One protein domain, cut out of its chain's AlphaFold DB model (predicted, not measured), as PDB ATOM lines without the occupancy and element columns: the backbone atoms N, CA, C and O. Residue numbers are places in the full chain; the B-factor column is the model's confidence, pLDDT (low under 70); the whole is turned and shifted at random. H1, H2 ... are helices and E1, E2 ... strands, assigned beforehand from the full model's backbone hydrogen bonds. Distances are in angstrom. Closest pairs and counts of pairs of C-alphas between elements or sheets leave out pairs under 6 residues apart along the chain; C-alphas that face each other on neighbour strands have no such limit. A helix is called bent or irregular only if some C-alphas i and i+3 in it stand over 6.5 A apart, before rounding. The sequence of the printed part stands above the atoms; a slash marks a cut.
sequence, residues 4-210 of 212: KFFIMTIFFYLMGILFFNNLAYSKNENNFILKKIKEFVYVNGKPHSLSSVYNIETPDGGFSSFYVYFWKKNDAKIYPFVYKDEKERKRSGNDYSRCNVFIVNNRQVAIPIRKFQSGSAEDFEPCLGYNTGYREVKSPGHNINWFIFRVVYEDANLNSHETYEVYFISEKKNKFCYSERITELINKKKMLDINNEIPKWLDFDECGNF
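Overview. This is residues 4 to 210 of the 212 residues of an uncharacterized protein of Photorhabdus aegyptia (UniProt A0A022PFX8). Two strongly twisted antiparallel sheets lie face to face as a sandwich, with the later part of H2, residues 30 to 42, packed on the far side of the smaller sheet and H5 over the far side of the larger. H1 and the beginning of H2, residues 4 to 29, stick out as a long arm. The printed part has 207 residues, mixed helices and strands, in the order H1 H2 H3 E1 E2 H4 E3 E4 E5 E6 E7 E8 H5 H6 E9; the sheets run E5 E6 E7 E8 E9 and E1 E2 E3 E4. It is only just compact, close to loose, with a radius of gyration of the C-alphas of 20.1 A and spans of 70 by 51 by 30 A.

Along the chain. The larger sheet holds E5, residues 127 to 139, 28.8 A, which bends by 74 degrees at residue 132; E6, 144 to 154, 30.9 A; E7, 160 to 170, 31.9 A; E8, 175 to 178; and E9, 206 to 209, ending at C-alpha (31.005, 44.664, 87.043). The smaller holds E1, 66 to 68; E2, 77 to 84, 22.7 A; E3, 97 to 105, 25.9 A; and E4, 108 to 110. H1, 4 to 19, 24.6 A, begins at C-alpha (67.179, 93.714, 87.371). H2, 23 to 44, 33.2 A, is irregular, with C-alphas 41 and 44 7.4 A apart. H3 is 51 to 54, H4 86 to 92, H5 180 to 188, 12.0 A, and H6 201 to 204.

Arrangement. E5 E6 E7 E8 form a meander, each strand the antiparallel neighbour of the one before; N 135 and O 148, 2.9 A, N 149 and O 165, 2.8 A, and N 168 and O 177, 2.9 A, are within hydrogen-bond range. So are N 178 and O 206 of E8 and E9, 2.8 A. In the other sheet, N 67 and O 82 of E1 and E2, 2.8 A, N 81 and O 100 of E2 and E3, 2.8 A, and N 105 and O 108 of E3 and E4, 2.9 A, are within hydrogen-bond range. The sheets form a sandwich, two sheets face to face, the parts that face each other 9.3 A centre to centre; the closest C-alphas of E3 and E5 are those of Arg 98 and Cys 127, 5.0 A. H5 is over E7 at a height over the sheet of 7.9 A, slantwise to the strands at 37 degrees on the local plane; their closest C-alphas are Glu 165 and Thr 183, 5.3 A. H5 touches H6, closest C-alphas Arg 181 and Asp 203, 6.4 A; H6 only grazes the larger sheet. H2 is on the smaller sheet, two layers with helices on one face; C-alphas Val 41 and Tyr 83 are the closest of H2 and E2, 6.8 A. H3 only grazes both sheets. H2 and H4 are close but not clearly touching, Asn 44 and Lys 87 having the closest C-alphas, 6.3 A. Every O i to N i+4 pair is within hydrogen-bond range in H4 and H5, 7 of 12 in H1 and 17 of 18 in H2; H3 and H6 are too short for one.

Size, cuts and confidence. The C-alphas of Lys 4 and Ser 92, the two farthest apart, are 72.2 A apart. Without residues 4 to 29 and 55 to 60, which stand free, the body spans 48 by 37 by 29 A. The printed part has no cut; the links H3 to E1, E4 to E5 and H5 to H6 are long. Mean pLDDT of the printed part is 78.4, and 53 residues are under 70, among them 4 to 29, 55 to 63 and 116 to 123.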
ATOM      1  N   LYS A   4      68.641  93.895  87.490       37.78
ATOM      2  CA  LYS A   4      67.179  93.714  87.371       37.78
ATOM      3  C   LYS A   4      66.759  92.678  86.321       37.78
ATOM      4  O   LYS A   4      65.668  92.134  86.422       37.78
ATOM      5  N   PHE A   5      67.625  92.367  85.355       41.50
ATOM      6  CA  PHE A   5      67.318  91.389  84.307       41.50
ATOM      7  C   PHE A   5      67.509  89.932  84.752       41.50
ATOM      8  O   PHE A   5      66.840  89.058  84.221       41.50
ATOM      9  N   PHE A   6      68.358  89.667  85.752       43.47
ATOM     10  CA  PHE A   6      68.697  88.297  86.164       43.47
ATOM     11  C   PHE A   6      67.654  87.666  87.108       43.47
ATOM     12  O   PHE A   6      67.419  86.463  87.075       43.47
ATOM     13  N   ILE A   7      66.973  88.485  87.919       45.25
ATOM     14  CA  ILE A   7      65.940  88.020  88.863       45.25
ATOM     15  C   ILE A   7      64.625  87.696  88.133       45.25
ATOM     16  O   ILE A   7      63.898  86.786  88.529       45.25
ATOM     17  N   MET A   8      64.346  88.377  87.017       36.19
ATOM     18  CA  MET A   8      63.128  88.153  86.237       36.19
ATOM     19  C   MET A   8      63.153  86.801  85.506       36.19
ATOM     20  O   MET A   8      62.125  86.144  85.399       36.19
ATOM     21  N   THR A   9      64.320  86.326  85.066       45.72
ATOM     22  CA  THR A   9      64.439  85.050  84.339       45.72
ATOM     23  C   THR A   9      64.313  83.828  85.258       45.72
ATOM     24  O   THR A   9      63.734  82.821  84.861       45.72
ATOM     25  N   ILE A  10      64.778  83.924  86.509       49.88
ATOM     26  CA  ILE A  10      64.692  82.829  87.494       49.88
ATOM     27  C   ILE A  10      63.245  82.633  87.983       49.88
ATOM     28  O   ILE A  10      62.802  81.498  88.164       49.88
ATOM     29  N   PHE A  11      62.471  83.716  88.112       41.34
ATOM     30  CA  PHE A  11      61.067  83.645  88.534       41.34
ATOM     31  C   PHE A  11      60.157  83.000  87.469       41.34
ATOM     32  O   PHE A  11      59.250  82.239  87.804       41.34
ATOM     33  N   PHE A  12      60.446  83.215  86.179       42.94
ATOM     34  CA  PHE A  12      59.741  82.539  85.082       42.94
ATOM     35  C   PHE A  12      60.125  81.056  84.942       42.94
ATOM     36  O   PHE A  12      59.274  80.240  84.587       42.94
ATOM     37  N   TYR A  13      61.360  80.672  85.281       43.47
ATOM     38  CA  TYR A  13      61.790  79.269  85.236       43.47
ATOM     39  C   TYR A  13      61.192  78.433  86.385       43.47
ATOM     40  O   TYR A  13      60.787  77.289  86.179       43.47
ATOM     41  N   LEU A  14      61.036  79.020  87.578       41.38
ATOM     42  CA  LEU A  14      60.399  78.364  88.729       41.38
ATOM     43  C   LEU A  14      58.869  78.251  88.597       41.38
ATOM     44  O   LEU A  14      58.296  77.256  89.037       41.38
ATOM     45  N   MET A  15      58.210  79.198  87.919       40.47
ATOM     46  CA  MET A  15      56.779  79.088  87.587       40.47
ATOM     47  C   MET A  15      56.492  78.089  86.455       40.47
ATOM     48  O   MET A  15      55.406  77.513  86.413       40.47
ATOM     49  N   GLY A  16      57.463  77.823  85.573       37.25
ATOM     50  CA  GLY A  16      57.350  76.774  84.557       37.25
ATOM     51  C   GLY A  16      57.344  75.368  85.166       37.25
ATOM     52  O   GLY A  16      56.504  74.540  84.823       37.25
ATOM     53  N   ILE A  17      58.218  75.099  86.137       44.75
ATOM     54  CA  ILE A  17      58.389  73.748  86.704       44.75
ATOM     55  C   ILE A  17      57.185  73.309  87.566       44.75
ATOM     56  O   ILE A  17      56.918  72.113  87.690       44.75
ATOM     57  N   LEU A  18      56.384  74.247  88.083       37.28
ATOM     58  CA  LEU A  18      55.173  73.931  88.856       37.28
ATOM     59  C   LEU A  18      53.916  73.688  87.998       37.28
ATOM     60  O   LEU A  18      52.951  73.111  88.499       37.28
ATOM     61  N   PHE A  19      53.928  74.034  86.705       37.72
ATOM     62  CA  PHE A  19      52.789  73.799  85.803       37.72
ATOM     63  C   PHE A  19      52.913  72.538  84.933       37.72
ATOM     64  O   PHE A  19      51.897  72.014  84.474       37.72
ATOM     65  N   PHE A  20      54.117  71.989  84.743       37.06
ATOM     66  CA  PHE A  20      54.308  70.834  83.851       37.06
ATOM     67  C   PHE A  20      54.080  69.456  84.491       37.06
ATOM     68  O   PHE A  20      53.868  68.489  83.761       37.06
ATOM     69  N   ASN A  21      54.009  69.344  85.819       34.50
ATOM     70  CA  ASN A  21      53.842  68.034  86.469       34.50
ATOM     71  C   ASN A  21      52.379  67.578  86.650       34.50
ATOM     72  O   ASN A  21      52.144  66.402  86.909       34.50
ATOM     73  N   ASN A  22      51.384  68.449  86.429       32.22
ATOM     74  CA  ASN A  22      49.959  68.075  86.504       32.22
ATOM     75  C   ASN A  22      49.278  67.882  85.137       32.22
ATOM     76  O   ASN A  22      48.189  67.308  85.067       32.22
ATOM     77  N   LEU A  23      49.910  68.299  84.032       34.16
ATOM     78  CA  LEU A  23      49.333  68.125  82.693       34.16
ATOM     79  C   LEU A  23      49.439  66.679  82.182       34.16
ATOM     80  O   LEU A  23      48.519  66.190  81.529       34.16
ATOM     81  N   ALA A  24      50.530  65.975  82.499       34.84
ATOM     82  CA  ALA A  24      50.726  64.591  82.064       34.84
ATOM     83  C   ALA A  24      49.776  63.611  82.776       34.84
ATOM     84  O   ALA A  24      49.262  62.687  82.146       34.84
ATOM     85  N   TYR A  25      49.492  63.848  84.064       34.41
ATOM     86  CA  TYR A  25      48.569  63.025  84.850       34.41
ATOM     87  C   TYR A  25      47.125  63.152  84.335       34.41
ATOM     88  O   TYR A  25      46.477  62.143  84.066       34.41
ATOM     89  N   SER A  26      46.672  64.384  84.066       53.38
ATOM     90  CA  SER A  26      45.346  64.656  83.486       53.38
ATOM     91  C   SER A  26      45.197  64.100  82.061       53.38
ATOM     92  O   SER A  26      44.185  63.480  81.735       53.38
ATOM     93  N   LYS A  27      46.225  64.232  81.208       59.81
ATOM     94  CA  LYS A  27      46.175  63.728  79.824       59.81
ATOM     95  C   LYS A  27      46.128  62.196  79.756       59.81
ATOM     96  O   LYS A  27      45.363  61.651  78.963       59.81
ATOM     97  N   ASN A  28      46.907  61.499  80.589       62.12
ATOM     98  CA  ASN A  28      46.900  60.033  80.640       62.12
ATOM     99  C   ASN A  28      45.594  59.473  81.211       62.12
ATOM    100  O   ASN A  28      45.066  58.500  80.673       62.12
ATOM    101  N   GLU A  29      45.056  60.097  82.258       69.44
ATOM    102  CA  GLU A  29      43.772  59.708  82.837       69.44
ATOM    103  C   GLU A  29      42.627  59.891  81.830       69.44
ATOM    104  O   GLU A  29      41.877  58.948  81.576       69.44
ATOM    105  N   ASN A  30      42.564  61.044  81.155       78.00
ATOM    106  CA  ASN A  30      41.568  61.298  80.112       78.00
ATOM    107  C   ASN A  30      41.687  60.298  78.952       78.00
ATOM    108  O   ASN A  30      40.676  59.785  78.483       78.00
ATOM    109  N   ASN A  31      42.907  59.954  78.525       84.31
ATOM    110  CA  ASN A  31      43.121  58.943  77.485       84.31
ATOM    111  C   ASN A  31      42.627  57.552  77.905       84.31
ATOM    112  O   ASN A  31      42.028  56.845  77.094       84.31
ATOM    113  N   PHE A  32      42.864  57.153  79.157       87.56
ATOM    114  CA  PHE A  32      42.375  55.883  79.689       87.56
ATOM    115  C   PHE A  32      40.841  55.838  79.724       87.56
ATOM    116  O   PHE A  32      40.250  54.872  79.240       87.56
ATOM    117  N   ILE A  33      40.201  56.903  80.217       87.62
ATOM    118  CA  ILE A  33      38.736  57.040  80.267       87.62
ATOM    119  C   ILE A  33      38.144  56.957  78.857       87.62
ATOM    120  O   ILE A  33      37.273  56.128  78.593       87.62
ATOM    121  N   LEU A  34      38.665  57.762  77.925       89.69
ATOM    122  CA  LEU A  34      38.221  57.771  76.531       89.69
ATOM    123  C   LEU A  34      38.401  56.402  75.870       89.69
ATOM    124  O   LEU A  34      37.520  55.962  75.135       89.69
ATOM    125  N   LYS A  35      39.509  55.702  76.148       91.62
ATOM    126  CA  LYS A  35      39.747  54.344  75.643       91.62
ATOM    127  C   LYS A  35      38.694  53.364  76.160       91.62
ATOM    128  O   LYS A  35      38.141  52.617  75.359       91.62
ATOM    129  N   LYS A  36      38.388  53.377  77.461       92.31
ATOM    130  CA  LYS A  36      37.399  52.468  78.064       92.31
ATOM    131  C   LYS A  36      35.975  52.737  77.596       92.31
ATOM    132  O   LYS A  36      35.262  51.794  77.260       92.31
ATOM    133  N   ILE A  37      35.587  54.005  77.487       92.44
ATOM    134  CA  ILE A  37      34.291  54.377  76.909       92.44
ATOM    135  C   ILE A  37      34.233  53.959  75.436       92.44
ATOM    136  O   ILE A  37      33.244  53.374  75.009       92.44
ATOM    137  N   LYS A  38      35.309  54.158  74.666       92.06
ATOM    138  CA  LYS A  38      35.375  53.696  73.275       92.06
ATOM    139  C   LYS A  38      35.232  52.177  73.160       92.06
ATOM    140  O   LYS A  38      34.458  51.729  72.325       92.06
ATOM    141  N   GLU A  39      35.936  51.395  73.981       92.50
ATOM    142  CA  GLU A  39      35.806  49.926  74.026       92.50
ATOM    143  C   GLU A  39      34.350  49.498  74.269       92.50
ATOM    144  O   GLU A  39      33.849  48.617  73.572       92.50
ATOM    145  N   PHE A  40      33.651  50.162  75.196       92.88
ATOM    146  CA  PHE A  40      32.236  49.910  75.474       92.88
ATOM    147  C   PHE A  40      31.332  50.272  74.291       92.88
ATOM    148  O   PHE A  40      30.537  49.454  73.838       92.88
ATOM    149  N   VAL A  41      31.476  51.484  73.758       91.31
ATOM    150  CA  VAL A  41      30.627  51.998  72.674       91.31
ATOM    151  C   VAL A  41      30.835  51.205  71.374       91.31
ATOM    152  O   VAL A  41      29.894  51.007  70.611       91.31
ATOM    153  N   TYR A  42      32.052  50.713  71.123       92.06
ATOM    154  CA  TYR A  42      32.431  50.040  69.874       92.06
ATOM    155  C   TYR A  42      32.254  48.518  69.947       92.06
ATOM    156  O   TYR A  42      32.626  47.810  69.008       92.06
ATOM    157  N   VAL A  43      31.678  47.993  71.036       90.94
ATOM    158  CA  VAL A  43      31.501  46.547  71.241       90.94
ATOM    159  C   VAL A  43      30.678  45.891  70.123       90.94
ATOM    160  O   VAL A  43      30.892  44.727  69.801       90.94
ATOM    161  N   ASN A  44      29.790  46.653  69.472       85.94
ATOM    162  CA  ASN A  44      28.955  46.201  68.352       85.94
ATOM    163  C   ASN A  44      29.453  46.702  66.979       85.94
ATOM    164  O   ASN A  44      28.682  46.748  66.014       85.94
ATOM    165  N   GLY A  45      30.730  47.088  66.883       86.06
ATOM    166  CA  GLY A  45      31.348  47.701  65.706       86.06
ATOM    167  C   GLY A  45      31.506  49.220  65.833       86.06
ATOM    168  O   GLY A  45      31.105  49.820  66.825       86.06
ATOM    169  N   LYS A  46      32.120  49.853  64.822       87.62
ATOM    170  CA  LYS A  46      32.297  51.314  64.787       87.62
ATOM    171  C   LYS A  46      30.920  51.991  64.655       87.62
ATOM    172  O   LYS A  46      30.283  51.778  63.625       87.62
ATOM    173  N   PRO A  47      30.477  52.799  65.636       84.50
ATOM    174  CA  PRO A  47      29.201  53.490  65.548       84.50
ATOM    175  C   PRO A  47      29.270  54.627  64.538       84.50
ATOM    176  O   PRO A  47      30.339  55.198  64.281       84.50
ATOM    177  N   HIS A  48      28.105  55.010  64.036       86.56
ATOM    178  CA  HIS A  48      27.961  56.253  63.290       86.56
ATOM    179  C   HIS A  48      28.209  57.484  64.190       86.56
ATOM    180  O   HIS A  48      28.262  57.400  65.420       86.56
ATOM    181  N   SER A  49      28.370  58.649  63.563       85.75
ATOM    182  CA  SER A  49      28.499  59.943  64.248       85.75
ATOM    183  C   SER A  49      27.227  60.291  65.031       85.75
ATOM    184  O   SER A  49      26.124  60.059  64.530       85.75
ATOM    185  N   LEU A  50      27.356  60.921  66.206       83.88
ATOM    186  CA  LEU A  50      26.205  61.486  66.926       83.88
ATOM    187  C   LEU A  50      25.503  62.600  66.129       83.88
ATOM    188  O   LEU A  50      24.316  62.825  66.335       83.88
ATOM    189  N   SER A  51      26.181  63.250  65.174       81.62
ATOM    190  CA  SER A  51      25.576  64.296  64.329       81.62
ATOM    191  C   SER A  51      24.332  63.818  63.573       81.62
ATOM    192  O   SER A  51      23.405  64.592  63.371       81.62
ATOM    193  N   SER A  52      24.294  62.533  63.207       80.19
ATOM    194  CA  SER A  52      23.137  61.914  62.541       80.19
ATOM    195  C   SER A  52      21.917  61.725  63.446       80.19
ATOM    196  O   SER A  52      20.824  61.542  62.935       80.19
ATOM    197  N   VAL A  53      22.084  61.788  64.771       81.69
ATOM    198  CA  VAL A  53      20.959  61.773  65.719       81.69
ATOM    199  C   VAL A  53      20.342  63.169  65.836       81.69
ATOM    200  O   VAL A  53      19.130  63.304  65.870       81.69
ATOM    201  N   TYR A  54      21.173  64.213  65.869       78.94
ATOM    202  CA  TYR A  54      20.729  65.578  66.177       78.94
ATOM    203  C   TYR A  54      20.434  66.441  64.940       78.94
ATOM    204  O   TYR A  54      20.182  67.633  65.079       78.94
ATOM    205  N   ASN A  55      20.513  65.871  63.731       69.25
ATOM    206  CA  ASN A  55      20.352  66.586  62.455       69.25
ATOM    207  C   ASN A  55      21.217  67.858  62.335       69.25
ATOM    208  O   ASN A  55      20.841  68.824  61.674       69.25
ATOM    209  N   ILE A  56      22.395  67.865  62.966       64.62
ATOM    210  CA  ILE A  56      23.333  68.989  62.897       64.62
ATOM    211  C   ILE A  56      24.301  68.731  61.744       64.62
ATOM    212  O   ILE A  56      25.153  67.836  61.822       64.62
ATOM    213  N   GLU A  57      24.208  69.546  60.693       55.25
ATOM    214  CA  GLU A  57      25.270  69.648  59.695       55.25
ATOM    215  C   GLU A  57      26.530  70.167  60.389       55.25
ATOM    216  O   GLU A  57      26.571  71.269  60.936       55.25
ATOM    217  N   THR A  58      27.563  69.334  60.426       51.66
ATOM    218  CA  THR A  58      28.847  69.691  61.026       51.66
ATOM    219  C   THR A  58      29.889  69.734  59.918       51.66
ATOM    220  O   THR A  58      29.932  68.796  59.119       51.66
ATOM    221  N   PRO A  59      30.718  70.790  59.838       42.34
ATOM    222  CA  PRO A  59      31.769  70.859  58.834       42.34
ATOM    223  C   PRO A  59      32.713  69.659  58.977       42.34
ATOM    224  O   PRO A  59      33.113  69.315  60.090       42.34
ATOM    225  N   ASP A  60      32.978  69.015  57.837       42.81
ATOM    226  CA  ASP A  60      33.749  67.791  57.580       42.81
ATOM    227  C   ASP A  60      34.579  67.250  58.757       42.81
ATOM    228  O   ASP A  60      35.797  67.416  58.846       42.81
ATOM    229  N   GLY A  61      33.892  66.562  59.673       47.97
ATOM    230  CA  GLY A  61      34.513  65.924  60.835       47.97
ATOM    231  C   GLY A  61      33.596  65.756  62.043       47.97
ATOM    232  O   GLY A  61      34.102  65.778  63.160       47.97
ATOM    233  N   GLY A  62      32.280  65.633  61.815       47.62
ATOM    234  CA  GLY A  62      31.206  65.744  62.807       47.62
ATOM    235  C   GLY A  62      31.378  65.035  64.148       47.62
ATOM    236  O   GLY A  62      32.256  64.195  64.325       47.62
ATOM    237  N   PHE A  63      30.513  65.405  65.105       59.44
ATOM    238  CA  PHE A  63      30.505  64.897  66.485       59.44
ATOM    239  C   PHE A  63      30.949  63.432  66.572       59.44
ATOM    240  O   PHE A  63      30.385  62.554  65.921       59.44
ATOM    241  N   SER A  64      31.953  63.144  67.404       75.94
ATOM    242  CA  SER A  64      32.390  61.768  67.626       75.94
ATOM    243  C   SER A  64      31.202  60.873  67.994       75.94
ATOM    244  O   SER A  64      30.198  61.319  68.542       75.94
ATOM    245  N   SER A  65      31.320  59.572  67.734       85.06
ATOM    246  CA  SER A  65      30.295  58.567  68.067       85.06
ATOM    247  C   SER A  65      29.894  58.522  69.557       85.06
ATOM    248  O   SER A  65      28.984  57.793  69.941       85.06
ATOM    249  N   PHE A  66      30.625  59.248  70.407       89.38
ATOM    250  CA  PHE A  66      30.317  59.512  71.804       89.38
ATOM    251  C   PHE A  66      30.919  60.857  72.246       89.38
ATOM    252  O   PHE A  66      31.859  61.350  71.620       89.38
ATOM    253  N   TYR A  67      30.429  61.415  73.350       86.75
ATOM    254  CA  TYR A  67      30.931  62.619  74.020       86.75
ATOM    255  C   TYR A  67      30.985  62.383  75.537       86.75
ATOM    256  O   TYR A  67      30.072  61.771  76.083       86.75
ATOM    257  N   VAL A  68      32.033  62.852  76.224       89.38
ATOM    258  CA  VAL A  68      32.267  62.594  77.661       89.38
ATOM    259  C   VAL A  68      32.319  63.902  78.443       89.38
ATOM    260  O   VAL A  68      33.033  64.831  78.065       89.38
ATOM    261  N   TYR A  69      31.614  63.956  79.570       87.50
ATOM    262  CA  TYR A  69      31.626  65.080  80.500       87.50
ATOM    263  C   TYR A  69      32.761  64.922  81.522       87.50
ATOM    264  O   TYR A  69      32.743  64.027  82.366       87.50
ATOM    265  N   PHE A  70      33.738  65.832  81.486       84.56
ATOM    266  CA  PHE A  70      34.834  65.905  82.463       84.56
ATOM    267  C   PHE A  70      34.533  66.954  83.541       84.56
ATOM    268  O   PHE A  70      35.079  68.060  83.540       84.56
ATOM    269  N   TRP A  71      33.621  66.630  84.456       81.81
ATOM    270  CA  TRP A  71      33.273  67.525  85.559       81.81
ATOM    271  C   TRP A  71      34.364  67.537  86.636       81.81
ATOM    272  O   TRP A  71      34.823  66.500  87.095       81.81
ATOM    273  N   LYS A  72      34.777  68.733  87.073       64.00
ATOM    274  CA  LYS A  72      35.903  68.935  88.009       64.00
ATOM    275  C   LYS A  72      35.608  68.581  89.481       64.00
ATOM    276  O   LYS A  72      36.397  68.954  90.344       64.00
ATOM    277  N   LYS A  73      34.477  67.944  89.806       53.38
ATOM    278  CA  LYS A  73      34.022  67.790  91.198       53.38
ATOM    279  C   LYS A  73      33.951  66.326  91.651       53.38
ATOM    280  O   LYS A  73      33.235  65.538  91.042       53.38
ATOM    281  N   ASN A  74      34.596  66.089  92.800       52.88
ATOM    282  CA  ASN A  74      34.430  65.007  93.787       52.88
ATOM    283  C   ASN A  74      35.412  63.824  93.725       52.88
ATOM    284  O   ASN A  74      35.987  63.504  92.688       52.88
ATOM    285  N   ASP A  75      35.583  63.188  94.891       55.06
ATOM    286  CA  ASP A  75      36.485  62.055  95.151       55.06
ATOM    287  C   ASP A  75      36.132  60.807  94.324       55.06
ATOM    288  O   ASP A  75      37.009  60.011  93.980       55.06
ATOM    289  N   ALA A  76      34.851  60.647  93.966       62.62
ATOM    290  CA  ALA A  76      34.394  59.643  93.017       62.62
ATOM    291  C   ALA A  76      34.610  60.147  91.583       62.62
ATOM    292  O   ALA A  76      33.953  61.075  91.103       62.62
ATOM    293  N   LYS A  77      35.534  59.489  90.887       86.94
ATOM    294  CA  LYS A  77      35.889  59.740  89.490       86.94
ATOM    295  C   LYS A  77      34.780  59.224  88.567       86.94
ATOM    296  O   LYS A  77      34.824  58.093  88.087       86.94
ATOM    297  N   ILE A  78      33.757  60.049  88.385       90.69
ATOM    298  CA  ILE A  78      32.534  59.764  87.630       90.69
ATOM    299  C   ILE A  78      32.513  60.603  86.356       90.69
ATOM    300  O   ILE A  78      32.677  61.821  86.400       90.69
ATOM    301  N   TYR A  79      32.262  59.946  85.229       92.19
ATOM    302  CA  TYR A  79      32.320  60.525  83.894       92.19
ATOM    303  C   TYR A  79      31.051  60.141  83.132       92.19
ATOM    304  O   TYR A  79      30.978  59.061  82.536       92.19
ATOM    305  N   PRO A  80      30.021  60.998  83.174       93.44
ATOM    306  CA  PRO A  80      28.861  60.859  82.311       93.44
ATOM    307  C   PRO A  80      29.286  60.954  80.852       93.44
ATOM    308  O   PRO A  80      30.209  61.696  80.503       93.44
ATOM    309  N   PHE A  81      28.602  60.233  79.981       92.19
ATOM    310  CA  PHE A  81      28.855  60.290  78.556       92.19
ATOM    311  C   PHE A  81      27.586  60.014  77.759       92.19
ATOM    312  O   PHE A  81      26.688  59.298  78.201       92.19
ATOM    313  N   VAL A  82      27.536  60.592  76.566       91.62
ATOM    314  CA  VAL A  82      26.515  60.321  75.554       91.62
ATOM    315  C   VAL A  82      27.154  59.486  74.466       91.62
ATOM    316  O   VAL A  82      28.301  59.737  74.098       91.62
ATOM    317  N   TYR A  83      26.449  58.501  73.936       91.06
ATOM    318  CA  TYR A  83      26.942  57.677  72.839       91.06
ATOM    319  C   TYR A  83      25.816  57.283  71.901       91.06
ATOM    320  O   TYR A  83      24.652  57.236  72.295       91.06
ATOM    321  N   LYS A  84      26.174  56.995  70.653       88.81
ATOM    322  CA  LYS A  84      25.240  56.439  69.682       88.81
ATOM    323  C   LYS A  84      24.997  54.958  69.968       88.81
ATOM    324  O   LYS A  84      25.954  54.183  70.038       88.81
ATOM    325  N   ASP A  85      23.734  54.562  70.105       88.12
ATOM    326  CA  ASP A  85      23.368  53.159  70.319       88.12
ATOM    327  C   ASP A  85      23.277  52.421  68.978       88.12
ATOM    328  O   ASP A  85      22.227  52.284  68.354       88.12
ATOM    329  N   GLU A  86      24.433  51.952  68.511       87.88
ATOM    330  CA  GLU A  86      24.539  51.231  67.240       87.88
ATOM    331  C   GLU A  86      23.828  49.868  67.274       87.88
ATOM    332  O   GLU A  86      23.412  49.359  66.232       87.88
ATOM    333  N   LYS A  87      23.683  49.259  68.460       86.81
ATOM    334  CA  LYS A  87      22.944  48.000  68.598       86.81
ATOM    335  C   LYS A  87      21.471  48.240  68.309       86.81
ATOM    336  O   LYS A  87      20.877  47.462  67.566       86.81
ATOM    337  N   GLU A  88      20.914  49.308  68.870       84.94
ATOM    338  CA  GLU A  88      19.519  49.645  68.633       84.94
ATOM    339  C   GLU A  88      19.268  50.079  67.194       84.94
ATOM    340  O   GLU A  88      18.360  49.546  66.562       84.94
ATOM    341  N   ARG A  89      20.117  50.947  66.629       84.94
ATOM    342  CA  ARG A  89      20.007  51.344  65.217       84.94
ATOM    343  C   ARG A  89      19.922  50.133  64.289       84.94
ATOM    344  O   ARG A  89      19.096  50.100  63.383       84.94
ATOM    345  N   LYS A  90      20.754  49.110  64.505       86.38
ATOM    346  CA  LYS A  90      20.720  47.872  63.704       86.38
ATOM    347  C   LYS A  90      19.419  47.083  63.861       86.38
ATOM    348  O   LYS A  90      19.074  46.326  62.959       86.38
ATOM    349  N   ARG A  91      18.732  47.221  64.996       85.81
ATOM    350  CA  ARG A  91      17.484  46.519  65.311       85.81
ATOM    351  C   ARG A  91      16.257  47.236  64.747       85.81
ATOM    352  O   ARG A  91      15.403  46.570  64.174       85.81
ATOM    353  N   SER A  92      16.160  48.551  64.924       84.50
ATOM    354  CA  SER A  92      14.968  49.345  64.585       84.50
ATOM    355  C   SER A  92      15.113  50.184  63.314       84.50
ATOM    356  O   SER A  92      14.110  50.593  62.739       84.50
ATOM    357  N   GLY A  93      16.340  50.428  62.853       84.31
ATOM    358  CA  GLY A  93      16.643  51.235  61.671       84.31
ATOM    359  C   GLY A  93      16.782  52.737  61.937       84.31
ATOM    360  O   GLY A  93      17.343  53.428  61.089       84.31
ATOM    361  N   ASN A  94      16.344  53.240  63.097       82.62
ATOM    362  CA  ASN A  94      16.436  54.668  63.412       82.62
ATOM    363  C   ASN A  94      17.710  55.003  64.192       82.62
ATOM    364  O   ASN A  94      18.364  54.143  64.786       82.62
ATOM    365  N   ASP A  95      18.070  56.280  64.182       83.94
ATOM    366  CA  ASP A  95      19.249  56.779  64.871       83.94
ATOM    367  C   ASP A  95      18.920  57.203  66.305       83.94
ATOM    368  O   ASP A  95      18.076  58.060  66.531       83.94
ATOM    369  N   TYR A  96      19.637  56.619  67.270       83.69
ATOM    370  CA  TYR A  96      19.434  56.862  68.698       83.69
ATOM    371  C   TYR A  96      20.742  57.218  69.396       83.69
ATOM    372  O   TYR A  96      21.799  56.638  69.122       83.69
ATOM    373  N   SER A  97      20.660  58.123  70.366       88.38
ATOM    374  CA  SER A  97      21.714  58.352  71.351       88.38
ATOM    375  C   SER A  97      21.225  58.013  72.751       88.38
ATOM    376  O   SER A  97      20.041  58.122  73.075       88.38
ATOM    377  N   ARG A  98      22.168  57.627  73.609       89.25
ATOM    378  CA  ARG A  98      21.915  57.281  75.004       89.25
ATOM    379  C   ARG A  98      22.913  57.937  75.929       89.25
ATOM    380  O   ARG A  98      24.076  58.128  75.578       89.25
ATOM    381  N   CYS A  99      22.446  58.199  77.137       91.06
ATOM    382  CA  CYS A  99      23.257  58.662  78.242       91.06
ATOM    383  C   CYS A  99      23.635  57.489  79.148       91.06
ATOM    384  O   CYS A  99      22.841  56.575  79.376       91.06
ATOM    385  N   ASN A 100      24.885  57.468  79.603       93.81
ATOM    386  CA  ASN A 100      25.371  56.494  80.569       93.81
ATOM    387  C   ASN A 100      26.538  57.072  81.382       93.81
ATOM    388  O   ASN A 100      27.054  58.155  81.102       93.81
ATOM    389  N   VAL A 101      26.967  56.342  82.405       95.06
ATOM    390  CA  VAL A 101      27.977  56.797  83.356       95.06
ATOM    391  C   VAL A 101      29.121  55.794  83.429       95.06
ATOM    392  O   VAL A 101      28.920  54.605  83.670       95.06
ATOM    393  N   PHE A 102      30.341  56.288  83.236       94.69
ATOM    394  CA  PHE A 102      31.573  55.565  83.530       94.69
ATOM    395  C   PHE A 102      32.071  55.986  84.913       94.69
ATOM    396  O   PHE A 102      32.129  57.176  85.219       94.69
ATOM    397  N   ILE A 103      32.445  55.025  85.751       93.38
ATOM    398  CA  ILE A 103      32.982  55.300  87.085       93.38
ATOM    399  C   ILE A 103      34.328  54.614  87.280       93.38
ATOM    400  O   ILE A 103      34.507  53.461  86.889       93.38
ATOM    401  N   VAL A 104      35.253  55.316  87.932       90.69
ATOM    402  CA  VAL A 104      36.493  54.763  88.472       90.69
ATOM    403  C   VAL A 104      36.384  54.737  89.992       90.69
ATOM    404  O   VAL A 104      36.246  55.779  90.631       90.69
ATOM    405  N   ASN A 105      36.479  53.547  90.575       86.94
ATOM    406  CA  ASN A 105      36.474  53.335  92.018       86.94
ATOM    407  C   ASN A 105      37.610  52.378  92.392       86.94
ATOM    408  O   ASN A 105      37.714  51.300  91.817       86.94
ATOM    409  N   ASN A 106      38.487  52.764  93.324       85.12
ATOM    410  CA  ASN A 106      39.613  51.932  93.783       85.12
ATOM    411  C   ASN A 106      40.465  51.312  92.649       85.12
ATOM    412  O   ASN A 106      40.838  50.142  92.701       85.12
ATOM    413  N   ARG A 107      40.790  52.108  91.616       85.12
ATOM    414  CA  ARG A 107      41.511  51.686  90.388       85.12
ATOM    415  C   ARG A 107      40.780  50.649  89.527       85.12
ATOM    416  O   ARG A 107      41.362  50.156  88.569       85.12
ATOM    417  N   GLN A 108      39.535  50.327  89.847       90.31
ATOM    418  CA  GLN A 108      38.651  49.547  88.994       90.31
ATOM    419  C   GLN A 108      37.683  50.474  88.272       90.31
ATOM    420  O   GLN A 108      37.424  51.595  88.714       90.31
ATOM    421  N   VAL A 109      37.131  49.992  87.167       93.25
ATOM    422  CA  VAL A 109      36.198  50.734  86.328       93.25
ATOM    423  C   VAL A 109      34.925  49.945  86.093       93.25
ATOM    424  O   VAL A 109      34.964  48.717  86.029       93.25
ATOM    425  N   ALA A 110      33.805  50.642  85.935       95.31
ATOM    426  CA  ALA A 110      32.541  50.026  85.556       95.31
ATOM    427  C   ALA A 110      31.710  50.962  84.670       95.31
ATOM    428  O   ALA A 110      31.740  52.183  84.831       95.31
ATOM    429  N   ILE A 111      30.954  50.361  83.749       96.19
ATOM    430  CA  ILE A 111      29.901  51.006  82.958       96.19
ATOM    431  C   ILE A 111      28.674  50.092  83.036       96.19
ATOM    432  O   ILE A 111      28.798  48.912  82.694       96.19
ATOM    433  N   PRO A 112      27.506  50.582  83.474       94.81
ATOM    434  CA  PRO A 112      26.271  49.812  83.459       94.81
ATOM    435  C   PRO A 112      25.867  49.423  82.037       94.81
ATOM    436  O   PRO A 112      25.926  50.244  81.119       94.81
ATOM    437  N   ILE A 113      25.418  48.183  81.848       91.19
ATOM    438  CA  ILE A 113      24.797  47.764  80.588       91.19
ATOM    439  C   ILE A 113      23.327  48.169  80.651       91.19
ATOM    440  O   ILE A 113      22.538  47.528  81.343       91.19
ATOM    441  N   ARG A 114      22.980  49.254  79.957       86.06
ATOM    442  CA  ARG A 114      21.629  49.817  79.979       86.06
ATOM    443  C   ARG A 114      20.693  49.089  79.006       86.06
ATOM    444  O   ARG A 114      21.079  48.846  77.861       86.06
ATOM    445  N   LYS A 115      19.444  48.806  79.390       80.56
ATOM    446  CA  LYS A 115      18.407  48.261  78.481       80.56
ATOM    447  C   LYS A 115      17.832  49.387  77.620       80.56
ATOM    448  O   LYS A 115      17.713  50.505  78.108       80.56
ATOM    449  N   PHE A 116      17.557  49.141  76.340       67.06
ATOM    450  CA  PHE A 116      16.858  50.113  75.486       67.06
ATOM    451  C   PHE A 116      15.404  50.251  75.965       67.06
ATOM    452  O   PHE A 116      14.818  49.227  76.315       67.06
ATOM    453  N   GLN A 117      14.870  51.478  76.025       64.00
ATOM    454  CA  GLN A 117      13.563  51.782  76.629       64.00
ATOM    455  C   GLN A 117      13.383  51.196  78.041       64.00
ATOM    456  O   GLN A 117      12.453  50.434  78.304       64.00
ATOM    457  N   SER A 118      14.274  51.547  78.977       56.44
ATOM    458  CA  SER A 118      13.929  51.420  80.399       56.44
ATOM    459  C   SER A 118      12.681  52.281  80.641       56.44
ATOM    460  O   SER A 118      12.707  53.473  80.324       56.44
ATOM    461  N   GLY A 119      11.600  51.700  81.164       54.16
ATOM    462  CA  GLY A 119      10.266  52.303  81.322       54.16
ATOM    463  C   GLY A 119      10.233  53.573  82.179       54.16
ATOM    464  O   GLY A 119       9.206  54.235  82.292       54.16
ATOM    465  N   SER A 120      11.371  53.948  82.750       56.66
ATOM    466  CA  SER A 120      11.600  55.162  83.517       56.66
ATOM    467  C   SER A 120      11.956  56.409  82.701       56.66
ATOM    468  O   SER A 120      12.030  57.488  83.288       56.66
ATOM    469  N   ALA A 121      12.228  56.277  81.399       54.50
ATOM    470  CA  ALA A 121      12.540  57.404  80.514       54.50
ATOM    471  C   ALA A 121      11.308  57.978  79.781       54.50
ATOM    472  O   ALA A 121      11.494  58.831  78.927       54.50
ATOM    473  N   GLU A 122      10.086  57.533  80.124       53.12
ATOM    474  CA  GLU A 122       8.798  58.059  79.621       53.12
ATOM    475  C   GLU A 122       8.825  58.418  78.121       53.12
ATOM    476  O   GLU A 122       8.728  59.578  77.764       53.12
ATOM    477  N   ASP A 123       9.006  57.435  77.232       60.28
ATOM    478  CA  ASP A 123       8.985  57.605  75.764       60.28
ATOM    479  C   ASP A 123       9.948  58.668  75.165       60.28
ATOM    480  O   ASP A 123       9.903  58.919  73.958       60.28
ATOM    481  N   PHE A 124      10.837  59.280  75.960       70.88
ATOM    482  CA  PHE A 124      11.722  60.358  75.518       70.88
ATOM    483  C   PHE A 124      13.047  59.814  74.979       70.88
ATOM    484  O   PHE A 124      13.917  59.351  75.721       70.88
ATOM    485  N   GLU A 125      13.221  59.909  73.666       76.81
ATOM    486  CA  GLU A 125      14.445  59.596  72.939       76.81
ATOM    487  C   GLU A 125      14.557  60.558  71.749       76.81
ATOM    488  O   GLU A 125      13.545  60.820  71.094       76.81
ATOM    489  N   PRO A 126      15.761  61.040  71.394       85.69
ATOM    490  CA  PRO A 126      17.093  60.636  71.872       85.69
ATOM    491  C   PRO A 126      17.574  61.299  73.184       85.69
ATOM    492  O   PRO A 126      17.022  62.298  73.639       85.69
ATOM    493  N   CYS A 127      18.664  60.786  73.786       88.88
ATOM    494  CA  CYS A 127      19.342  61.512  74.873       88.88
ATOM    495  C   CYS A 127      20.181  62.678  74.334       88.88
ATOM    496  O   CYS A 127      21.114  62.474  73.546       88.88
ATOM    497  N   LEU A 128      19.926  63.891  74.820       88.00
ATOM    498  CA  LEU A 128      20.681  65.093  74.463       88.00
ATOM    499  C   LEU A 128      21.916  65.290  75.353       88.00
ATOM    500  O   LEU A 128      22.914  65.858  74.912       88.00
ATOM    501  N   GLY A 129      21.880  64.793  76.593       89.94
ATOM    502  CA  GLY A 129      23.032  64.823  77.490       89.94
ATOM    503  C   GLY A 129      22.681  65.023  78.955       89.94
ATOM    504  O   GLY A 129      21.594  64.689  79.407       89.94
ATOM    505  N   TYR A 130      23.629  65.565  79.712       88.81
ATOM    506  CA  TYR A 130      23.501  65.784  81.150       88.81
ATOM    507  C   TYR A 130      23.435  67.275  81.478       88.81
ATOM    508  O   TYR A 130      24.267  68.055  81.002       88.81
ATOM    509  N   ASN A 131      22.508  67.657  82.357       86.31
ATOM    510  CA  ASN A 131      22.573  68.946  83.037       86.31
ATOM    511  C   ASN A 131      23.695  68.897  84.097       86.31
ATOM    512  O   ASN A 131      24.100  67.830  84.556       86.31
ATOM    513  N   THR A 132      24.272  70.049  84.435       78.19
ATOM    514  CA  THR A 132      25.566  70.137  85.128       78.19
ATOM    515  C   THR A 132      25.621  69.385  86.466       78.19
ATOM    516  O   THR A 132      24.832  69.637  87.374       78.19
ATOM    517  N   GLY A 133      26.641  68.537  86.627       82.00
ATOM    518  CA  GLY A 133      26.960  67.878  87.892       82.00
ATOM    519  C   GLY A 133      26.059  66.688  88.242       82.00
ATOM    520  O   GLY A 133      25.129  66.322  87.530       82.00
ATOM    521  N   TYR A 134      26.362  66.063  89.374       89.31
ATOM    522  CA  TYR A 134      25.540  65.020  89.976       89.31
ATOM    523  C   TYR A 134      25.450  65.246  91.480       89.31
ATOM    524  O   TYR A 134      26.318  65.887  92.083       89.31
ATOM    525  N   ARG A 135      24.398  64.708  92.091       89.50
ATOM    526  CA  ARG A 135      24.249  64.669  93.544       89.50
ATOM    527  C   ARG A 135      24.637  63.285  94.043       89.50
ATOM    528  O   ARG A 135      24.040  62.298  93.629       89.50
ATOM    529  N   GLU A 136      25.616  63.227  94.938       89.06
ATOM    530  CA  GLU A 136      25.922  62.015  95.695       89.06
ATOM    531  C   GLU A 136      25.099  62.001  96.984       89.06
ATOM    532  O   GLU A 136      25.030  63.003  97.700       89.06
ATOM    533  N   VAL A 137      24.471  60.866  97.273       88.88
ATOM    534  CA  VAL A 137      23.753  60.627  98.519       88.88
ATOM    535  C   VAL A 137      24.296  59.353  99.147       88.88
ATOM    536  O   VAL A 137      24.118  58.257  98.619       88.88
ATOM    537  N   LYS A 138      24.996  59.510 100.271       85.25
ATOM    538  CA  LYS A 138      25.540  58.395 101.045       85.25
ATOM    539  C   LYS A 138      24.482  57.951 102.040       85.25
ATOM    540  O   LYS A 138      24.107  58.747 102.891       85.25
ATOM    541  N   SER A 139      24.041  56.701 101.946       82.44
ATOM    542  CA  SER A 139      23.114  56.059 102.882       82.44
ATOM    543  C   SER A 139      23.918  55.298 103.943       82.44
ATOM    544  O   SER A 139      24.245  54.124 103.729       82.44
ATOM    545  N   PRO A 140      24.272  55.913 105.093       64.31
ATOM    546  CA  PRO A 140      25.266  55.349 106.008       64.31
ATOM    547  C   PRO A 140      24.764  54.066 106.678       64.31
ATOM    548  O   PRO A 140      25.541  53.145 106.904       64.31
ATOM    549  N   GLY A 141      23.452  53.965 106.921       66.56
ATOM    550  CA  GLY A 141      22.818  52.764 107.478       66.56
ATOM    551  C   GLY A 141      22.786  51.563 106.527       66.56
ATOM    552  O   GLY A 141      22.475  50.452 106.956       66.56
ATOM    553  N   HIS A 142      23.104  51.759 105.244       69.56
ATOM    554  CA  HIS A 142      22.987  50.727 104.209       69.56
ATOM    555  C   HIS A 142      24.277  50.500 103.415       69.56
ATOM    556  O   HIS A 142      24.324  49.576 102.605       69.56
ATOM    557  N   ASN A 143      25.325  51.295 103.666       78.25
ATOM    558  CA  ASN A 143      26.587  51.285 102.917       78.25
ATOM    559  C   ASN A 143      26.372  51.360 101.391       78.25
ATOM    560  O   ASN A 143      26.956  50.598 100.621       78.25
ATOM    561  N   ILE A 144      25.468  52.247 100.963       85.50
ATOM    562  CA  ILE A 144      25.169  52.510  99.552       85.50
ATOM    563  C   ILE A 144      25.461  53.974  99.251       85.50
ATOM    564  O   ILE A 144      25.027  54.866  99.980       85.50
ATOM    565  N   ASN A 145      26.152  54.204  98.137       88.81
ATOM    566  CA  ASN A 145      26.338  55.531  97.567       88.81
ATOM    567  C   ASN A 145      25.464  55.635  96.322       88.81
ATOM    568  O   ASN A 145      25.694  54.919  95.342       88.81
ATOM    569  N   TRP A 146      24.463  56.507  96.387       92.06
ATOM    570  CA  TRP A 146      23.586  56.845  95.277       92.06
ATOM    571  C   TRP A 146      24.139  58.050  94.518       92.06
ATOM    572  O   TRP A 146      24.578  59.028  95.122       92.06
ATOM    573  N   PHE A 147      24.063  58.005  93.195       93.25
ATOM    574  CA  PHE A 147      24.486  59.065  92.291       93.25
ATOM    575  C   PHE A 147      23.302  59.460  91.424       93.25
ATOM    576  O   PHE A 147      22.793  58.651  90.649       93.25
ATOM    577  N   ILE A 148      22.852  60.697  91.582       93.19
ATOM    578  CA  ILE A 148      21.661  61.221  90.923       93.19
ATOM    579  C   ILE A 148      22.103  62.243  89.884       93.19
ATOM    580  O   ILE A 148      22.729  63.252  90.222       93.19
ATOM    581  N   PHE A 149      21.754  61.983  88.634       92.88
ATOM    582  CA  PHE A 149      22.061  62.823  87.488       92.88
ATOM    583  C   PHE A 149      20.787  63.448  86.955       92.88
ATOM    584  O   PHE A 149      19.739  62.812  86.949       92.88
ATOM    585  N   ARG A 150      20.891  64.684  86.475       92.19
ATOM    586  CA  ARG A 150      19.855  65.308  85.653       92.19
ATOM    587  C   ARG A 150      20.215  65.075  84.198       92.19
ATOM    588  O   ARG A 150      21.296  65.477  83.764       92.19
ATOM    589  N   VAL A 151      19.341  64.398  83.476       91.31
ATOM    590  CA  VAL A 151      19.551  63.972  82.096       91.31
ATOM    591  C   VAL A 151      18.494  64.633  81.230       91.31
ATOM    592  O   VAL A 151      17.337  64.726  81.628       91.31
ATOM    593  N   VAL A 152      18.910  65.131  80.074       90.44
ATOM    594  CA  VAL A 152      18.045  65.812  79.117       90.44
ATOM    595  C   VAL A 152      17.783  64.864  77.957       90.44
ATOM    596  O   VAL A 152      18.725  64.404  77.307       90.44
ATOM    597  N   TYR A 153      16.510  64.600  77.707       88.69
ATOM    598  CA  TYR A 153      16.012  63.836  76.570       88.69
ATOM    599  C   TYR A 153      15.165  64.735  75.669       88.69
ATOM    600  O   TYR A 153      14.767  65.827  76.071       88.69
ATOM    601  N   GLU A 154      14.915  64.286  74.448       85.38
ATOM    602  CA  GLU A 154      14.022  64.935  73.490       85.38
ATOM    603  C   GLU A 154      12.766  64.078  73.269       85.38
ATOM    604  O   GLU A 154      12.832  62.853  73.368       85.38
ATOM    605  N   ASP A 155      11.617  64.711  73.022       82.75
ATOM    606  CA  ASP A 155      10.383  64.025  72.625       82.75
ATOM    607  C   ASP A 155      10.164  64.035  71.103       82.75
ATOM    608  O   ASP A 155      10.861  64.707  70.341       82.75
ATOM    609  N   ALA A 156       9.129  63.329  70.643       80.88
ATOM    610  CA  ALA A 156       8.766  63.282  69.225       80.88
ATOM    611  C   ALA A 156       8.405  64.654  68.609       80.88
ATOM    612  O   ALA A 156       8.371  64.783  67.386       80.88
ATOM    613  N   ASN A 157       8.130  65.671  69.433       82.75
ATOM    614  CA  ASN A 157       7.832  67.043  69.022       82.75
ATOM    615  C   ASN A 157       9.054  67.976  69.156       82.75
ATOM    616  O   ASN A 157       8.886  69.192  69.059       82.75
ATOM    617  N   LEU A 158      10.259  67.429  69.367       82.19
ATOM    618  CA  LEU A 158      11.518  68.162  69.554       82.19
ATOM    619  C   LEU A 158      11.551  69.051  70.809       82.19
ATOM    620  O   LEU A 158      12.308  70.023  70.884       82.19
ATOM    621  N   ASN A 159      10.736  68.740  71.820       85.12
ATOM    622  CA  ASN A 159      10.832  69.407  73.113       85.12
ATOM    623  C   ASN A 159      11.852  68.694  73.995       85.12
ATOM    624  O   ASN A 159      11.867  67.466  74.092       85.12
ATOM    625  N   SER A 160      12.674  69.476  74.689       86.94
ATOM    626  CA  SER A 160      13.614  68.945  75.674       86.94
ATOM    627  C   SER A 160      12.939  68.720  77.026       86.94
ATOM    628  O   SER A 160      12.321  69.632  77.577       86.94
ATOM    629  N   HIS A 161      13.149  67.539  77.599       87.31
ATOM    630  CA  HIS A 161      12.638  67.133  78.906       87.31
ATOM    631  C   HIS A 161      13.790  66.761  79.833       87.31
ATOM    632  O   HIS A 161      14.688  66.005  79.461       87.31
ATOM    633  N   GLU A 162      13.775  67.295  81.055       88.25
ATOM    634  CA  GLU A 162      14.731  66.907  82.093       88.25
ATOM    635  C   GLU A 162      14.140  65.792  82.959       88.25
ATOM    636  O   GLU A 162      13.039  65.915  83.491       88.25
ATOM    637  N   THR A 163      14.917  64.731  83.149       89.00
ATOM    638  CA  THR A 163      14.596  63.607  84.027       89.00
ATOM    639  C   THR A 163      15.759  63.320  84.971       89.00
ATOM    640  O   THR A 163      16.916  63.653  84.690       89.00
ATOM    641  N   TYR A 164      15.477  62.697  86.110       91.31
ATOM    642  CA  TYR A 164      16.514  62.201  87.004       91.31
ATOM    643  C   TYR A 164      16.886  60.767  86.647       91.31
ATOM    644  O   TYR A 164      16.014  59.912  86.582       91.31
ATOM    645  N   GLU A 165      18.180  60.483  86.499       92.94
ATOM    646  CA  GLU A 165      18.713  59.122  86.432       92.94
ATOM    647  C   GLU A 165      19.529  58.785  87.671       92.94
ATOM    648  O   GLU A 165      20.361  59.575  88.123       92.94
ATOM    649  N   VAL A 166      19.310  57.585  88.205       93.69
ATOM    650  CA  VAL A 166      19.877  57.179  89.487       93.69
ATOM    651  C   VAL A 166      20.754  55.953  89.324       93.69
ATOM    652  O   VAL A 166      20.342  54.929  88.783       93.69
ATOM    653  N   TYR A 167      21.968  56.057  89.849       95.06
ATOM    654  CA  TYR A 167      22.968  55.004  89.841       95.06
ATOM    655  C   TYR A 167      23.443  54.718  91.261       95.06
ATOM    656  O   TYR A 167      23.317  55.562  92.145       95.06
ATOM    657  N   PHE A 168      24.026  53.547  91.497       94.38
ATOM    658  CA  PHE A 168      24.625  53.223  92.789       94.38
ATOM    659  C   PHE A 168      25.766  52.218  92.679       94.38
ATOM    660  O   PHE A 168      25.836  51.410  91.749       94.38
ATOM    661  N   ILE A 169      26.657  52.257  93.668       92.00
ATOM    662  CA  ILE A 169      27.680  51.227  93.874       92.00
ATOM    663  C   ILE A 169      27.145  50.198  94.867       92.00
ATOM    664  O   ILE A 169      26.707  50.541  95.963       92.00
ATOM    665  N   SER A 170      27.239  48.921  94.504       87.88
ATOM    666  CA  SER A 170      27.064  47.808  95.431       87.88
ATOM    667  C   SER A 170      28.410  47.146  95.682       87.88
ATOM    668  O   SER A 170      28.835  46.278  94.917       87.88
ATOM    669  N   GLU A 171      29.068  47.535  96.775       82.31
ATOM    670  CA  GLU A 171      30.368  46.972  97.167       82.31
ATOM    671  C   GLU A 171      30.279  45.456  97.360       82.31
ATOM    672  O   GLU A 171      31.075  44.706  96.802       82.31
ATOM    673  N   LYS A 172      29.220  44.984  98.038       83.44
ATOM    674  CA  LYS A 172      28.969  43.553  98.274       83.44
ATOM    675  C   LYS A 172      28.908  42.729  96.985       83.44
ATOM    676  O   LYS A 172      29.316  41.572  96.986       83.44
ATOM    677  N   LYS A 173      28.357  43.289  95.903       86.81
ATOM    678  CA  LYS A 173      28.236  42.593  94.611       86.81
ATOM    679  C   LYS A 173      29.340  42.962  93.621       86.81
ATOM    680  O   LYS A 173      29.335  42.412  92.525       86.81
ATOM    681  N   ASN A 174      30.255  43.866  93.982       89.94
ATOM    682  CA  ASN A 174      31.275  44.423  93.093       89.94
ATOM    683  C   ASN A 174      30.684  44.976  91.774       89.94
ATOM    684  O   ASN A 174      31.180  44.700  90.677       89.94
ATOM    685  N   LYS A 175      29.587  45.737  91.883       92.88
ATOM    686  CA  LYS A 175      28.828  46.265  90.736       92.88
ATOM    687  C   LYS A 175      28.567  47.761  90.846       92.88
ATOM    688  O   LYS A 175      28.355  48.279  91.943       92.88
ATOM    689  N   PHE A 176      28.502  48.413  89.692       95.25
ATOM    690  CA  PHE A 176      27.920  49.737  89.516       95.25
ATOM    691  C   PHE A 176      26.670  49.605  88.651       95.25
ATOM    692  O   PHE A 176      26.721  48.986  87.587       95.25
ATOM    693  N   CYS A 177      25.549  50.127  89.129       95.62
ATOM    694  CA  CYS A 177      24.237  49.837  88.565       95.62
ATOM    695  C   CYS A 177      23.453  51.113  88.310       95.62
ATOM    696  O   CYS A 177      23.511  52.043  89.111       95.62
ATOM    697  N   TYR A 178      22.699  51.116  87.220       95.19
ATOM    698  CA  TYR A 178      21.559  51.995  87.027       95.19
ATOM    699  C   TYR A 178      20.337  51.383  87.721       95.19
ATOM    700  O   TYR A 178      20.077  50.190  87.584       95.19
ATOM    701  N   SER A 179      19.596  52.193  88.474       93.31
ATOM    702  CA  SER A 179      18.354  51.781  89.127       93.31
ATOM    703  C   SER A 179      17.162  52.415  88.419       93.31
ATOM    704  O   SER A 179      16.808  53.570  88.670       93.31
ATOM    705  N   GLU A 180      16.511  51.631  87.561       90.25
ATOM    706  CA  GLU A 180      15.254  52.003  86.906       90.25
ATOM    707  C   GLU A 180      14.165  52.298  87.946       90.25
ATOM    708  O   GLU A 180      13.547  53.357  87.923       90.25
ATOM    709  N   ARG A 181      14.014  51.429  88.955       89.88
ATOM    710  CA  ARG A 181      13.007  51.591  90.015       89.88
ATOM    711  C   ARG A 181      13.167  52.906  90.778       89.88
ATOM    712  O   ARG A 181      12.171  53.578  91.035       89.88
ATOM    713  N   ILE A 182      14.381  53.262  91.204       90.50
ATOM    714  CA  ILE A 182      14.591  54.513  91.949       90.50
ATOM    715  C   ILE A 182      14.461  55.719  91.017       90.50
ATOM    716  O   ILE A 182      13.884  56.723  91.429       90.50
ATOM    717  N   THR A 183      14.920  55.606  89.768       90.56
ATOM    718  CA  THR A 183      14.707  56.622  88.727       90.56
ATOM    719  C   THR A 183      13.206  56.910  88.563       90.56
ATOM    720  O   THR A 183      12.784  58.052  88.731       90.56
ATOM    721  N   GLU A 184      12.367  55.887  88.370       87.94
ATOM    722  CA  GLU A 184      10.907  56.051  88.307       87.94
ATOM    723  C   GLU A 184      10.329  56.692  89.568       87.94
ATOM    724  O   GLU A 184       9.478  57.578  89.488       87.94
ATOM    725  N   LEU A 185      10.762  56.233  90.745       88.06
ATOM    726  CA  LEU A 185      10.246  56.742  92.009       88.06
ATOM    727  C   LEU A 185      10.580  58.221  92.202       88.06
ATOM    728  O   LEU A 185       9.706  58.951  92.657       88.06
ATOM    729  N   ILE A 186      11.786  58.673  91.846       88.44
ATOM    730  CA  ILE A 186      12.170  60.090  91.949       88.44
ATOM    731  C   ILE A 186      11.377  60.954  90.970       88.44
ATOM    732  O   ILE A 186      10.885  62.012  91.363       88.44
ATOM    733  N   ASN A 187      11.222  60.509  89.723       86.88
ATOM    734  CA  ASN A 187      10.517  61.295  88.712       86.88
ATOM    735  C   ASN A 187       9.004  61.365  88.986       86.88
ATOM    736  O   ASN A 187       8.411  62.437  88.874       86.88
ATOM    737  N   LYS A 188       8.383  60.269  89.453       84.75
ATOM    738  CA  LYS A 188       6.951  60.230  89.813       84.75
ATOM    739  C   LYS A 188       6.661  60.882  91.167       84.75
ATOM    740  O   LYS A 188       5.654  61.570  91.331       84.75
ATOM    741  N   LYS A 189       7.510  60.652  92.175       74.88
ATOM    742  CA  LYS A 189       7.334  61.157  93.545       74.88
ATOM    743  C   LYS A 189       8.388  62.217  93.839       74.88
ATOM    744  O   LYS A 189       9.485  61.912  94.296       74.88
ATOM    745  N   LYS A 190       7.990  63.486  93.718       62.88
ATOM    746  CA  LYS A 190       8.811  64.677  94.024       62.88
ATOM    747  C   LYS A 190       9.421  64.723  95.447       62.88
ATOM    748  O   LYS A 190      10.174  65.644  95.738       62.88
ATOM    749  N   MET A 191       9.103  63.773  96.336       60.19
ATOM    750  CA  MET A 191       9.565  63.709  97.734       60.19
ATOM    751  C   MET A 191      10.192  62.354  98.127       60.19
ATOM    752  O   MET A 191      10.119  61.972  99.293       60.19
ATOM    753  N   LEU A 192      10.776  61.589  97.195       78.38
ATOM    754  CA  LEU A 192      11.491  60.364  97.580       78.38
ATOM    755  C   LEU A 192      12.718  60.698  98.449       78.38
ATOM    756  O   LEU A 192      13.651  61.360  97.990       78.38
ATOM    757  N   ASP A 193      12.750  60.177  99.676       81.81
ATOM    758  CA  ASP A 193      13.952  60.201 100.511       81.81
ATOM    759  C   ASP A 193      14.863  59.018 100.170       81.81
ATOM    760  O   ASP A 193      14.802  57.945 100.771       81.81
ATOM    761  N   ILE A 194      15.725  59.234  99.179       85.38
ATOM    762  CA  ILE A 194      16.673  58.226  98.696       85.38
ATOM    763  C   ILE A 194      17.671  57.760  99.775       85.38
ATOM    764  O   ILE A 194      18.233  56.675  99.648       85.38
ATOM    765  N   ASN A 195      17.875  58.517 100.865       83.56
ATOM    766  CA  ASN A 195      18.795  58.107 101.935       83.56
ATOM    767  C   ASN A 195      18.372  56.791 102.601       83.56
ATOM    768  O   ASN A 195      19.237  56.025 103.026       83.56
ATOM    769  N   ASN A 196      17.065  56.528 102.665       83.56
ATOM    770  CA  ASN A 196      16.490  55.346 103.311       83.56
ATOM    771  C   ASN A 196      16.208  54.204 102.324       83.56
ATOM    772  O   ASN A 196      15.694  53.155 102.712       83.56
ATOM    773  N   GLU A 197      16.513  54.394 101.039       87.31
ATOM    774  CA  GLU A 197      16.296  53.369 100.029       87.31
ATOM    775  C   GLU A 197      17.439  52.352 100.026       87.31
ATOM    776  O   GLU A 197      18.625  52.688 100.065       87.31
ATOM    777  N   ILE A 198      17.059  51.079  99.923       88.19
ATOM    778  CA  ILE A 198      17.977  49.950  99.779       88.19
ATOM    779  C   ILE A 198      17.768  49.355  98.383       88.19
ATOM    780  O   ILE A 198      16.615  49.113  98.007       88.19
ATOM    781  N   PRO A 199      18.842  49.067  97.624       88.44
ATOM    782  CA  PRO A 199      18.726  48.358  96.361       88.44
ATOM    783  C   PRO A 199      18.007  47.013  96.525       88.44
ATOM    784  O   PRO A 199      18.436  46.136  97.280       88.44
ATOM    785  N   LYS A 200      16.913  46.840  95.789       89.69
ATOM    786  CA  LYS A 200      16.132  45.604  95.668       89.69
ATOM    787  C   LYS A 200      16.623  44.798  94.471       89.69
ATOM    788  O   LYS A 200      17.462  45.256  93.709       89.69
ATOM    789  N   TRP A 201      16.092  43.590  94.289       85.19
ATOM    790  CA  TRP A 201      16.469  42.708  93.176       85.19
ATOM    791  C   TRP A 201      16.458  43.419  91.811       85.19
ATOM    792  O   TRP A 201      17.463  43.363  91.111       85.19
ATOM    793  N   LEU A 202      15.385  44.158  91.509       86.00
ATOM    794  CA  LEU A 202      15.212  44.895  90.248       86.00
ATOM    795  C   LEU A 202      16.244  46.013  90.039       86.00
ATOM    796  O   LEU A 202      16.522  46.392  88.911       86.00
ATOM    797  N   ASP A 203      16.865  46.514  91.111       89.56
ATOM    798  CA  ASP A 203      17.914  47.535  91.010       89.56
ATOM    799  C   ASP A 203      19.236  46.960  90.466       89.56
ATOM    800  O   ASP A 203      20.188  47.702  90.238       89.56
ATOM    801  N   PHE A 204      19.324  45.638  90.263       91.50
ATOM    802  CA  PHE A 204      20.519  44.959  89.760       91.50
ATOM    803  C   PHE A 204      20.425  44.500  88.298       91.50
ATOM    804  O   PHE A 204      21.315  43.778  87.835       91.50
ATOM    805  N   ASP A 205      19.374  44.905  87.589       90.88
ATOM    806  CA  ASP A 205      19.104  44.500  86.208       90.88
ATOM    807  C   ASP A 205      20.042  45.164  85.190       90.88
ATOM    808  O   ASP A 205      20.420  44.545  84.195       90.88
ATOM    809  N   GLU A 206      20.443  46.409  85.447       93.06
ATOM    810  CA  GLU A 206      21.273  47.217  84.551       93.06
ATOM    811  C   GLU A 206      22.583  47.584  85.247       93.06
ATOM    812  O   GLU A 206      22.759  48.684  85.768       93.06
ATOM    813  N   CYS A 207      23.520  46.635  85.288       95.12
ATOM    814  CA  CYS A 207      24.788  46.788  85.999       95.12
ATOM    815  C   CYS A 207      26.010  46.512  85.127       95.12
ATOM    816  O   CYS A 207      25.966  45.747  84.165       95.12
ATOM    817  N   GLY A 208      27.133  47.090  85.541       95.12
ATOM    818  CA  GLY A 208      28.479  46.750  85.107       95.12
ATOM    819  C   GLY A 208      29.271  46.197  86.284       95.12
ATOM    820  O   GLY A 208      29.173  46.708  87.403       95.12
ATOM    821  N   ASN A 209      30.057  45.152  86.045       94.94
ATOM    822  CA  ASN A 209      31.005  44.664  87.043       94.94
ATOM    823  C   ASN A 209      32.226  45.585  87.074       94.94
ATOM    824  O   ASN A 209      32.690  46.030  86.023       94.94
ATOM    825  N   PHE A 210      32.778  45.818  88.262       92.56
ATOM    826  CA  PHE A 210      34.063  46.499  88.377       92.56
ATOM    827  C   PHE A 210      35.194  45.601  87.876       92.56
ATOM    828  O   PHE A 210      35.405  44.499  88.393       92.56
TER     829      PHE A 210